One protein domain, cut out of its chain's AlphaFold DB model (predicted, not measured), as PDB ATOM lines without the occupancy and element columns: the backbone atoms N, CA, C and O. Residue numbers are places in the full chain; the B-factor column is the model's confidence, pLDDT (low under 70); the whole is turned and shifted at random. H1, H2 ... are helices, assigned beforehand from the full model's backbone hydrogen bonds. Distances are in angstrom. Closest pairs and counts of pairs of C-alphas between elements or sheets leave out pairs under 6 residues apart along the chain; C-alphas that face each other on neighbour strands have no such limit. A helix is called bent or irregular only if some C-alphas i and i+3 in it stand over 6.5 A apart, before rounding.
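What this domain is: This is residues 231 to 292 and 310 to 334 of the 334 residues of an uncharacterized protein of Polaromonas sp (UniProt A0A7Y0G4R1). A rounded cluster of six short helices that mostly cross one another, with H2 nearest the middle, H4 at one end of the longest axis and the hairpin of H5 and H6 at the other. H1 packs steeply on H2, and H3 reaches from the beginning of H4 to the last turn of H6. The printed part has 87 residues with six named helices, H1 to H6 in chain order, and no named strand; its class is all helix. It is compact, with a radius of gyration of the C-alphas of 12.3 A and spans of 33 by 27 by 27 A.

How they stand to each other: The longest helix, H4, residues 277 to 289, touches H3, residues 263 to 272, with residues 277 to 281 alone. The closest C-alphas, of Ala 270 and Glu 277, are 5.4 A apart, and the lines are about perpendicular at 80 degrees. With residues 284 to 287 alone, H4 only just touches H2, residues 245 to 255, with 3 pairs of C-alphas within 8 A, about perpendicular at 78 degrees; the closest are Leu 255 and Phe 284, 6.0 A. H2 touches H1, residues 231 to 240, closest at the C-alphas of Val 238 and Thr 248, 6.2 A apart. They run opposite ways at a steep tilt of 69 degrees, only just short of about perpendicular. H2 and H3 are near each other. H5, residues 312 to 318, is close to H2 but not clearly touching, with C-alphas 250 and 315 7.0 A apart. H5 and H6, residues 323 to 333, form a helical hairpin and touch at a shallow tilt of 20 degrees, opposite ways; their closest C-alphas, of Thr 313 and Leu 330, are 6.2 A apart. H3 and H6 touch only at their ends, closest at C-alphas 264 and 333, 7.0 A. Among the pairs apart are H1 and H4, and H4 and H6. Every O i to N i+4 pair is within hydrogen-bond range in H3, H4, H5 and H6, against 4 of 6 in H1 and 5 of 7 in H2.

Where its parts are: H4 measures 18.3 A from C-alpha 277 at (24.548, 30.858, 21.592) to C-alpha 289. H1 measures 15.5 A from C-alpha 231 at (30.097, 21.575, 41.175), and is neither bent nor irregular, but only just: C-alphas 232 and 235 are 6.5 A apart. H2, 15.8 A, is irregular, with C-alphas 246 and 249 7.3 A apart. H3 measures 14.1 A, H5 9.9 A and H6 15.2 A, ending at C-alpha 333 at (11.498, 25.515, 28.452).

The domain as a whole: The two C-alphas farthest apart, of Arg 290 and Asp 324, are 34.9 A apart. Residues 293 to 309 are not printed, and C-alphas 292 and 310 are 16.7 A apart across this cut, in the link from H4 to H5. Of the links that are printed whole, H2 to H3 is short and the others are tight. Mean pLDDT of the printed part is 85.9, with residues 292 and 333 to 334 under 70.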
ATOM      1  N   GLY A 231      30.044  21.921  39.751       86.00
ATOM      2  CA  GLY A 231      30.097  21.575  41.175       86.00
ATOM      3  C   GLY A 231      29.347  22.583  42.048       86.00
ATOM      4  O   GLY A 231      28.230  22.963  41.722       86.00
ATOM      5  N   ALA A 232      29.939  23.020  43.162       84.06
ATOM      6  CA  ALA A 232      29.272  23.914  44.116       84.06
ATOM      7  C   ALA A 232      28.944  25.306  43.533       84.06
ATOM      8  O   ALA A 232      27.940  25.910  43.913       84.06
ATOM      9  N   ALA A 233      29.750  25.786  42.579       88.38
ATOM     10  CA  ALA A 233      29.586  27.093  41.942       88.38
ATOM     11  C   ALA A 233      28.347  27.188  41.033       88.38
ATOM     12  O   ALA A 233      27.917  28.291  40.692       88.38
ATOM     13  N   ILE A 234      27.723  26.051  40.700       92.56
ATOM     14  CA  ILE A 234      26.516  25.990  39.867       92.56
ATOM     15  C   ILE A 234      25.376  26.820  40.464       92.56
ATOM     16  O   ILE A 234      24.596  27.410  39.726       92.56
ATOM     17  N   ARG A 235      25.297  26.910  41.799       90.38
ATOM     18  CA  ARG A 235      24.234  27.645  42.499       90.38
ATOM     19  C   ARG A 235      24.295  29.136  42.182       90.38
ATOM     20  O   ARG A 235      23.260  29.746  41.953       90.38
ATOM     21  N   ASN A 236      25.501  29.696  42.076       91.12
ATOM     22  CA  ASN A 236      25.699  31.100  41.709       91.12
ATOM     23  C   ASN A 236      25.253  31.354  40.266       91.12
ATOM     24  O   ASN A 236      24.632  32.376  39.980       91.12
ATOM     25  N   LEU A 237      25.532  30.406  39.366       91.56
ATOM     26  CA  LEU A 237      25.077  30.483  37.984       91.56
ATOM     27  C   LEU A 237      23.548  30.378  37.895       91.56
ATOM     28  O   LEU A 237      22.938  31.184  37.210       91.56
ATOM     29  N   VAL A 238      22.921  29.445  38.614       92.19
ATOM     30  CA  VAL A 238      21.453  29.293  38.668       92.19
ATOM     31  C   VAL A 238      20.787  30.588  39.132       92.19
ATOM     32  O   VAL A 238      19.856  31.054  38.477       92.19
ATOM     33  N   SER A 239      21.319  31.220  40.183       90.31
ATOM     34  CA  SER A 239      20.842  32.527  40.646       90.31
ATOM     35  C   SER A 239      21.037  33.626  39.595       90.31
ATOM     36  O   SER A 239      20.116  34.400  39.355       90.31
ATOM     37  N   LYS A 240      22.194  33.673  38.912       90.12
ATOM     38  CA  LYS A 240      22.467  34.635  37.821       90.12
ATOM     39  C   LYS A 240      21.533  34.440  36.620       90.12
ATOM     40  O   LYS A 240      21.243  35.393  35.908       90.12
ATOM     41  N   LEU A 241      21.070  33.214  36.391       89.69
ATOM     42  CA  LEU A 241      20.111  32.872  35.339       89.69
ATOM     43  C   LEU A 241      18.655  33.121  35.758       89.69
ATOM     44  O   LEU A 241      17.764  32.783  34.979       89.69
ATOM     45  N   GLU A 242      18.415  33.679  36.951       89.19
ATOM     46  CA  GLU A 242      17.089  33.921  37.539       89.19
ATOM     47  C   GLU A 242      16.223  32.651  37.575       89.19
ATOM     48  O   GLU A 242      15.026  32.675  37.283       89.19
ATOM     49  N   LEU A 243      16.849  31.511  37.869       87.94
ATOM     50  CA  LEU A 243      16.172  30.228  38.006       87.94
ATOM     51  C   LEU A 243      16.018  29.857  39.479       87.94
ATOM     52  O   LEU A 243      16.834  30.216  40.327       87.94
ATOM     53  N   GLN A 244      14.981  29.077  39.777       87.81
ATOM     54  CA  GLN A 244      14.805  28.517  41.111       87.81
ATOM     55  C   GLN A 244      15.932  27.518  41.446       87.81
ATOM     56  O   GLN A 244      16.413  26.814  40.551       87.81
ATOM     57  N   PRO A 245      16.322  27.365  42.729       87.88
ATOM     58  CA  PRO A 245      17.395  26.452  43.141       87.88
ATOM     59  C   PRO A 245      17.191  24.998  42.698       87.88
ATOM     60  O   PRO A 245      18.164  24.292  42.422       87.88
ATOM     61  N   VAL A 246      15.934  24.566  42.565       88.69
ATOM     62  CA  VAL A 246      15.538  23.239  42.074       88.69
ATOM     63  C   VAL A 246      16.003  22.961  40.632       88.69
ATOM     64  O   VAL A 246      16.176  21.805  40.250       88.69
ATOM     65  N   ALA A 247      16.315  23.999  39.846       89.19
ATOM     66  CA  ALA A 247      16.868  23.880  38.495       89.19
ATOM     67  C   ALA A 247      18.361  23.503  38.463       89.19
ATOM     68  O   ALA A 247      18.890  23.173  37.402       89.19
ATOM     69  N   THR A 248      19.055  23.538  39.605       91.25
ATOM     70  CA  THR A 248      20.490  23.227  39.723       91.25
ATOM     71  C   THR A 248      20.935  21.956  38.979       91.25
ATOM     72  O   THR A 248      21.860  22.048  38.164       91.25
ATOM     73  N   PRO A 249      20.318  20.774  39.190       90.31
ATOM     74  CA  PRO A 249      20.699  19.558  38.470       90.31
ATOM     75  C   PRO A 249      20.488  19.657  36.951       90.31
ATOM     76  O   PRO A 249      21.269  19.072  36.198       90.31
ATOM     77  N   LEU A 250      19.496  20.422  36.482       91.06
ATOM     78  CA  LEU A 250      19.247  20.627  35.050       91.06
ATOM     79  C   LEU A 250      20.321  21.506  34.419       91.06
ATOM     80  O   LEU A 250      20.887  21.135  33.395       91.06
ATOM     81  N   VAL A 251      20.641  22.639  35.051       91.69
ATOM     82  CA  VAL A 251      21.695  23.540  34.567       91.69
ATOM     83  C   VAL A 251      23.037  22.810  34.565       91.69
ATOM     84  O   VAL A 251      23.741  22.841  33.561       91.69
ATOM     85  N   SER A 252      23.349  22.057  35.624       91.38
ATOM     86  CA  SER A 252      24.544  21.203  35.670       91.38
ATOM     87  C   SER A 252      24.577  20.199  34.511       91.38
ATOM     88  O   SER A 252      25.586  20.075  33.818       91.38
ATOM     89  N   SER A 253      23.449  19.540  34.231       88.44
ATOM     90  CA  SER A 253      23.341  18.573  33.133       88.44
ATOM     91  C   SER A 253      23.492  19.214  31.749       88.44
ATOM     92  O   SER A 253      24.044  18.578  30.851       88.44
ATOM     93  N   ILE A 254      23.061  20.468  31.575       91.38
ATOM     94  CA  ILE A 254      23.298  21.255  30.355       91.38
ATOM     95  C   ILE A 254      24.789  21.553  30.183       91.38
ATOM     96  O   ILE A 254      25.328  21.317  29.104       91.38
ATOM     97  N   LEU A 255      25.480  22.009  31.237       90.12
ATOM     98  CA  LEU A 255      26.908  22.354  31.153       90.12
ATOM     99  C   LEU A 255      27.802  21.153  30.810       90.12
ATOM    100  O   LEU A 255      28.922  21.328  30.331       90.12
ATOM    101  N   VAL A 256      27.333  19.935  31.086       87.56
ATOM    102  CA  VAL A 256      28.016  18.678  30.735       87.56
ATOM    103  C   VAL A 256      27.534  18.126  29.382       87.56
ATOM    104  O   VAL A 256      28.120  17.187  28.856       87.56
ATOM    105  N   GLY A 257      26.503  18.724  28.776       85.62
ATOM    106  CA  GLY A 257      25.973  18.340  27.464       85.62
ATOM    107  C   GLY A 257      24.913  17.239  27.482       85.62
ATOM    108  O   GLY A 257      24.415  16.853  26.430       85.62
ATOM    109  N   ASN A 258      24.530  16.731  28.655       86.25
ATOM    110  CA  ASN A 258      23.560  15.638  28.779       86.25
ATOM    111  C   ASN A 258      22.123  16.075  28.488       86.25
ATOM    112  O   ASN A 258      21.308  15.253  28.076       86.25
ATOM    113  N   VAL A 259      21.808  17.350  28.715       89.00
ATOM    114  CA  VAL A 259      20.486  17.929  28.463       89.00
ATOM    115  C   VAL A 259      20.622  19.051  27.446       89.00
ATOM    116  O   VAL A 259      21.488  19.916  27.576       89.00
ATOM    117  N   ARG A 260      19.751  19.058  26.435       86.81
ATOM    118  CA  ARG A 260      19.668  20.162  25.474       86.81
ATOM    119  C   ARG A 260      19.078  21.387  26.172       86.81
ATOM    120  O   ARG A 260      17.968  21.321  26.700       86.81
ATOM    121  N   ALA A 261      19.807  22.501  26.148       86.81
ATOM    122  CA  ALA A 261      19.315  23.767  26.677       86.81
ATOM    123  C   ALA A 261      18.114  24.266  25.847       86.81
ATOM    124  O   ALA A 261      18.216  24.311  24.616       86.81
ATOM    125  N   PRO A 262      16.990  24.652  26.479       88.38
ATOM    126  CA  PRO A 262      15.915  25.349  25.783       88.38
ATOM    127  C   PRO A 262      16.383  26.748  25.361       88.38
ATOM    128  O   PRO A 262      17.289  27.316  25.972       88.38
ATOM    129  N   ARG A 263      15.760  27.323  24.324       84.88
ATOM    130  CA  ARG A 263      16.226  28.564  23.676       84.88
ATOM    131  C   ARG A 263      16.366  29.731  24.657       84.88
ATOM    132  O   ARG A 263      17.406  30.381  24.686       84.88
ATOM    133  N   LYS A 264      15.360  29.948  25.511       86.62
ATOM    134  CA  LYS A 264      15.387  30.991  26.552       86.62
ATOM    135  C   LYS A 264      16.577  30.822  27.499       86.62
ATOM    136  O   LYS A 264      17.284  31.786  27.785       86.62
ATOM    137  N   LEU A 265      16.835  29.592  27.947       90.19
ATOM    138  CA  LEU A 265      17.960  29.301  28.834       90.19
ATOM    139  C   LEU A 265      19.304  29.459  28.129       90.19
ATOM    140  O   LEU A 265      20.236  29.996  28.713       90.19
ATOM    141  N   LEU A 266      19.404  29.006  26.878       89.19
ATOM    142  CA  LEU A 266      20.614  29.151  26.077       89.19
ATOM    143  C   LEU A 266      20.973  30.629  25.888       89.19
ATOM    144  O   LEU A 266      22.136  30.984  26.043       89.19
ATOM    145  N   SER A 267      19.976  31.486  25.659       86.31
ATOM    146  CA  SER A 267      20.164  32.934  25.557       86.31
ATOM    147  C   SER A 267      20.647  33.559  26.872       86.31
ATOM    148  O   SER A 267      21.599  34.341  26.895       86.31
ATOM    149  N   ARG A 268      20.078  33.145  28.014       91.25
ATOM    150  CA  ARG A 268      20.565  33.586  29.334       91.25
ATOM    151  C   ARG A 268      21.980  33.090  29.632       91.25
ATOM    152  O   ARG A 268      22.784  33.838  30.182       91.25
ATOM    153  N   LEU A 269      22.305  31.855  29.256       91.88
ATOM    154  CA  LEU A 269      23.657  31.302  29.372       91.88
ATOM    155  C   LEU A 269      24.641  32.071  28.480       91.88
ATOM    156  O   LEU A 269      25.740  32.380  28.934       91.88
ATOM    157  N   ALA A 270      24.237  32.431  27.261       88.75
ATOM    158  CA  ALA A 270      25.013  33.272  26.352       88.75
ATOM    159  C   ALA A 270      25.339  34.631  26.973       88.75
ATOM    160  O   ALA A 270      26.501  35.030  26.975       88.75
ATOM    161  N   GLY A 271      24.359  35.289  27.600       88.44
ATOM    162  CA  GLY A 271      24.601  36.508  28.372       88.44
ATOM    163  C   GLY A 271      25.506  36.278  29.588       88.44
ATOM    164  O   GLY A 271      26.447  37.030  29.821       88.44
ATOM    165  N   ALA A 272      25.280  35.204  30.351       90.44
ATOM    166  CA  ALA A 272      26.047  34.914  31.561       90.44
ATOM    167  C   ALA A 272      27.529  34.610  31.290       90.44
ATOM    168  O   ALA A 272      28.368  34.958  32.128       90.44
ATOM    169  N   PHE A 273      27.818  33.975  30.152       89.81
ATOM    170  CA  PHE A 273      29.156  33.628  29.679       89.81
ATOM    171  C   PHE A 273      29.693  34.586  28.610       89.81
ATOM    172  O   PHE A 273      30.777  34.334  28.091       89.81
ATOM    173  N   GLU A 274      28.983  35.667  28.278       87.62
ATOM    174  CA  GLU A 274      29.387  36.640  27.248       87.62
ATOM    175  C   GLU A 274      29.872  35.946  25.961       87.62
ATOM    176  O   GLU A 274      30.954  36.221  25.441       87.62
ATOM    177  N   ALA A 275      29.114  34.949  25.504       83.94
ATOM    178  CA  ALA A 275      29.490  34.080  24.395       83.94
ATOM    179  C   ALA A 275      28.296  33.855  23.460       83.94
ATOM    180  O   ALA A 275      27.165  33.769  23.941       83.94
ATOM    181  N   PRO A 276      28.510  33.703  22.140       80.69
ATOM    182  CA  PRO A 276      27.424  33.403  21.213       80.69
ATOM    183  C   PRO A 276      26.693  32.096  21.565       80.69
ATOM    184  O   PRO A 276      27.318  31.101  21.944       80.69
ATOM    185  N   GLU A 277      25.372  32.060  21.364       82.56
ATOM    186  CA  GLU A 277      24.548  30.858  21.592       82.56
ATOM    187  C   GLU A 277      25.030  29.647  20.770       82.56
ATOM    188  O   GLU A 277      25.017  28.512  21.261       82.56
ATOM    189  N   SER A 278      25.498  29.873  19.534       74.44
ATOM    190  CA  SER A 278      26.041  28.817  18.667       74.44
ATOM    191  C   SER A 278      27.339  28.222  19.222       74.44
ATOM    192  O   SER A 278      27.549  27.005  19.170       74.44
ATOM    193  N   LEU A 279      28.171  29.057  19.850       81.00
ATOM    194  CA  LEU A 279      29.423  28.648  20.474       81.00
ATOM    195  C   LEU A 279      29.166  27.804  21.730       81.00
ATOM    196  O   LEU A 279      29.759  26.738  21.890       81.00
ATOM    197  N   LEU A 280      28.223  28.225  22.581       86.25
ATOM    198  CA  LEU A 280      27.799  27.445  23.749       86.25
ATOM    199  C   LEU A 280      27.154  26.115  23.351       86.25
ATOM    200  O   LEU A 280      27.469  25.078  23.929       86.25
ATOM    201  N   SER A 281      26.297  26.123  22.327       83.81
ATOM    202  CA  SER A 281      25.687  24.899  21.793       83.81
ATOM    203  C   SER A 281      26.743  23.908  21.312       83.81
ATOM    204  O   SER A 281      26.661  22.715  21.610       83.81
ATOM    205  N   THR A 282      27.765  24.407  20.613       81.56
ATOM    206  CA  THR A 282      28.908  23.601  20.174       81.56
ATOM    207  C   THR A 282      29.675  23.035  21.362       81.56
ATOM    208  O   THR A 282      29.973  21.841  21.385       81.56
ATOM    209  N   LEU A 283      29.958  23.860  22.372       86.56
ATOM    210  CA  LEU A 283      30.681  23.444  23.570       86.56
ATOM    211  C   LEU A 283      29.945  22.338  24.341       86.56
ATOM    212  O   LEU A 283      30.550  21.336  24.730       86.56
ATOM    213  N   PHE A 284      28.637  22.495  24.554       88.44
ATOM    214  CA  PHE A 284      27.831  21.501  25.264       88.44
ATOM    215  C   PHE A 284      27.723  20.203  24.467       88.44
ATOM    216  O   PHE A 284      27.875  19.123  25.034       88.44
ATOM    217  N   ARG A 285      27.562  20.282  23.142       83.00
ATOM    218  CA  ARG A 285      27.594  19.096  22.278       83.00
ATOM    219  C   ARG A 285      28.952  18.392  22.325       83.00
ATOM    220  O   ARG A 285      28.994  17.182  22.506       83.00
ATOM    221  N   GLY A 286      30.051  19.138  22.252       79.19
ATOM    222  CA  GLY A 286      31.397  18.581  22.392       79.19
ATOM    223  C   GLY A 286      31.620  17.923  23.757       79.19
ATOM    224  O   GLY A 286      32.254  16.875  23.841       79.19
ATOM    225  N   SER A 287      31.044  18.489  24.820       83.12
ATOM    226  CA  SER A 287      31.076  17.904  26.166       83.12
ATOM    227  C   SER A 287      30.308  16.581  26.231       83.12
ATOM    228  O   SER A 287      30.809  15.615  26.807       83.12
ATOM    229  N   PHE A 288      29.143  16.510  25.578       81.81
ATOM    230  CA  PHE A 288      28.396  15.266  25.418       81.81
ATOM    231  C   PHE A 288      29.233  14.232  24.664       81.81
ATOM    232  O   PHE A 288      29.426  13.133  25.171       81.81
ATOM    233  N   ASP A 289      29.775  14.569  23.496       75.31
ATOM    234  CA  ASP A 289      30.508  13.629  22.638       75.31
ATOM    235  C   ASP A 289      31.800  13.105  23.293       75.31
ATOM    236  O   ASP A 289      32.178  11.953  23.086       75.31
ATOM    237  N   ARG A 290      32.450  13.917  24.140       75.81
ATOM    238  CA  ARG A 290      33.650  13.539  24.909       75.81
ATOM    239  C   ARG A 290      33.343  12.817  26.225       75.81
ATOM    240  O   ARG A 290      34.279  12.483  26.956       75.81
ATOM    241  N   ARG A 291      32.070  12.594  26.576       76.31
ATOM    242  CA  ARG A 291      31.716  11.947  27.847       76.31
ATOM    243  C   ARG A 291      32.330  10.551  27.913       76.31
ATOM    244  O   ARG A 291      32.210   9.758  26.979       76.31
ATOM    245  N   LEU A 292      32.968  10.241  29.038       64.25
ATOM    246  CA  LEU A 292      33.493   8.904  29.275       64.25
ATOM    247  C   LEU A 292      32.314   7.933  29.361       64.25
ATOM    248  O   LEU A 292      31.521   7.978  30.301       64.25
ATOM    249  N   THR A 310      19.384  14.446  26.154       85.81
ATOM    250  CA  THR A 310      17.991  14.411  26.605       85.81
ATOM    251  C   THR A 310      17.332  15.772  26.376       85.81
ATOM    252  O   THR A 310      17.958  16.822  26.544       85.81
ATOM    253  N   THR A 311      16.055  15.789  25.996       87.50
ATOM    254  CA  THR A 311      15.305  17.046  25.863       87.50
ATOM    255  C   THR A 311      15.064  17.681  27.232       87.50
ATOM    256  O   THR A 311      14.955  16.980  28.240       87.50
ATOM    257  N   TRP A 312      14.936  19.011  27.278       88.88
ATOM    258  CA  TRP A 312      14.615  19.733  28.514       88.88
ATOM    259  C   TRP A 312      13.368  19.166  29.206       88.88
ATOM    260  O   TRP A 312      13.404  18.836  30.385       88.88
ATOM    261  N   THR A 313      12.290  18.951  28.450       87.12
ATOM    262  CA  THR A 313      11.021  18.400  28.947       87.12
ATOM    263  C   THR A 313      11.190  17.026  29.593       87.12
ATOM    264  O   THR A 313      10.636  16.774  30.662       87.12
ATOM    265  N   ALA A 314      11.951  16.126  28.961       86.62
ATOM    266  CA  ALA A 314      12.213  14.800  29.513       86.62
ATOM    267  C   ALA A 314      13.087  14.881  30.773       86.62
ATOM    268  O   ALA A 314      12.816  14.186  31.751       86.62
ATOM    269  N   ALA A 315      14.077  15.778  30.785       87.44
ATOM    270  CA  ALA A 315      14.929  16.005  31.945       87.44
ATOM    271  C   ALA A 315      14.135  16.552  33.143       87.44
ATOM    272  O   ALA A 315      14.257  16.014  34.240       87.44
ATOM    273  N   VAL A 316      13.259  17.544  32.943       88.56
ATOM    274  CA  VAL A 316      12.403  18.088  34.013       88.56
ATOM    275  C   VAL A 316      11.486  17.007  34.589       88.56
ATOM    276  O   VAL A 316      11.419  16.845  35.804       88.56
ATOM    277  N   LYS A 317      10.835  16.210  33.730       87.56
ATOM    278  CA  LYS A 317       9.969  15.103  34.173       87.56
ATOM    279  C   LYS A 317      10.732  14.044  34.972       87.56
ATOM    280  O   LYS A 317      10.186  13.497  35.921       87.56
ATOM    281  N   SER A 318      11.994  13.780  34.625       87.50
ATOM    282  CA  SER A 318      12.817  12.782  35.322       87.50
ATOM    283  C   SER A 318      13.194  13.165  36.758       87.50
ATOM    284  O   SER A 318      13.557  12.291  37.542       87.50
ATOM    285  N   LEU A 319      13.094  14.449  37.119       85.12
ATOM    286  CA  LEU A 319      13.426  14.933  38.460       85.12
ATOM    287  C   LEU A 319      12.323  14.695  39.501       85.12
ATOM    288  O   LEU A 319      12.568  14.966  40.672       85.12
ATOM    289  N   ASN A 320      11.145  14.188  39.103       85.69
ATOM    290  CA  ASN A 320      10.013  13.907  40.002       85.69
ATOM    291  C   ASN A 320       9.708  15.069  40.969       85.69
ATOM    292  O   ASN A 320       9.502  14.869  42.166       85.69
ATOM    293  N   LEU A 321       9.733  16.295  40.442       88.00
ATOM    294  CA  LEU A 321       9.511  17.517  41.212       88.00
ATOM    295  C   LEU A 321       8.027  17.696  41.572       88.00
ATOM    296  O   LEU A 321       7.162  17.151  40.877       88.00
ATOM    297  N   PRO A 322       7.716  18.502  42.607       89.75
ATOM    298  CA  PRO A 322       6.357  18.968  42.860       89.75
ATOM    299  C   PRO A 322       5.730  19.583  41.603       89.75
ATOM    300  O   PRO A 322       6.426  20.175  40.777       89.75
ATOM    301  N   ALA A 323       4.410  19.445  41.455       87.12
ATOM    302  CA  ALA A 323       3.703  19.834  40.232       87.12
ATOM    303  C   ALA A 323       3.926  21.309  39.852       87.12
ATOM    304  O   ALA A 323       4.114  21.608  38.673       87.12
ATOM    305  N   ASP A 324       3.965  22.203  40.843       87.31
ATOM    306  CA  ASP A 324       4.157  23.639  40.631       87.31
ATOM    307  C   ASP A 324       5.576  23.965  40.132       87.31
ATOM    308  O   ASP A 324       5.734  24.687  39.146       87.31
ATOM    309  N   ASP A 325       6.602  23.354  40.731       86.25
ATOM    310  CA  ASP A 325       8.007  23.536  40.335       86.25
ATOM    311  C   ASP A 325       8.286  22.924  38.953       86.25
ATOM    312  O   ASP A 325       8.961  23.520  38.108       86.25
ATOM    313  N   ALA A 326       7.734  21.734  38.691       85.50
ATOM    314  CA  ALA A 326       7.833  21.085  37.388       85.50
ATOM    315  C   ALA A 326       7.172  21.941  36.301       85.50
ATOM    316  O   ALA A 326       7.748  22.119  35.229       85.50
ATOM    317  N   LYS A 327       5.988  22.499  36.580       87.50
ATOM    318  CA  LYS A 327       5.275  23.377  35.652       87.50
ATOM    319  C   LYS A 327       6.074  24.645  35.360       87.50
ATOM    320  O   LYS A 327       6.291  24.944  34.191       87.50
ATOM    321  N   ALA A 328       6.599  25.318  36.384       85.75
ATOM    322  CA  ALA A 328       7.414  26.521  36.208       85.75
ATOM    323  C   ALA A 328       8.643  26.276  35.311       85.75
ATOM    324  O   ALA A 328       8.951  27.079  34.430       85.75
ATOM    325  N   LEU A 329       9.330  25.140  35.482       86.12
ATOM    326  CA  LEU A 329      10.477  24.766  34.648       86.12
ATOM    327  C   LEU A 329      10.082  24.347  33.228       86.12
ATOM    328  O   LEU A 329      10.835  24.598  32.285       86.12
ATOM    329  N   LEU A 330       8.930  23.697  33.055       86.19
ATOM    330  CA  LEU A 330       8.415  23.332  31.737       86.19
ATOM    331  C   LEU A 330       7.994  24.571  30.946       86.19
ATOM    332  O   LEU A 330       8.425  24.698  29.804       86.19
ATOM    333  N   ASP A 331       7.270  25.503  31.565       84.56
ATOM    334  CA  ASP A 331       6.849  26.774  30.961       84.56
ATOM    335  C   ASP A 331       8.059  27.646  30.580       84.56
ATOM    336  O   ASP A 331       8.049  28.360  29.576       84.56
ATOM    337  N   PHE A 332       9.151  27.543  31.343       76.44
ATOM    338  CA  PHE A 332      10.422  28.184  31.013       76.44
ATOM    339  C   PHE A 332      11.116  27.568  29.785       76.44
ATOM    340  O   PHE A 332      11.873  28.243  29.083       76.44
ATOM    341  N   GLY A 333      10.892  26.275  29.543       62.97
ATOM    342  CA  GLY A 333      11.498  25.515  28.452       62.97
ATOM    343  C   GLY A 333      10.827  25.678  27.090       62.97
ATOM    344  O   GLY A 333      11.419  25.241  26.099       62.97
ATOM    345  N   VAL A 334       9.627  26.270  27.060       56.91
ATOM    346  CA  VAL A 334       8.852  26.610  25.856       56.91
ATOM    347  C   VAL A 334       9.327  27.940  25.284       56.91
ATOM    348  O   VAL A 334       9.406  28.936  26.044       56.91
TER     349      VAL A 334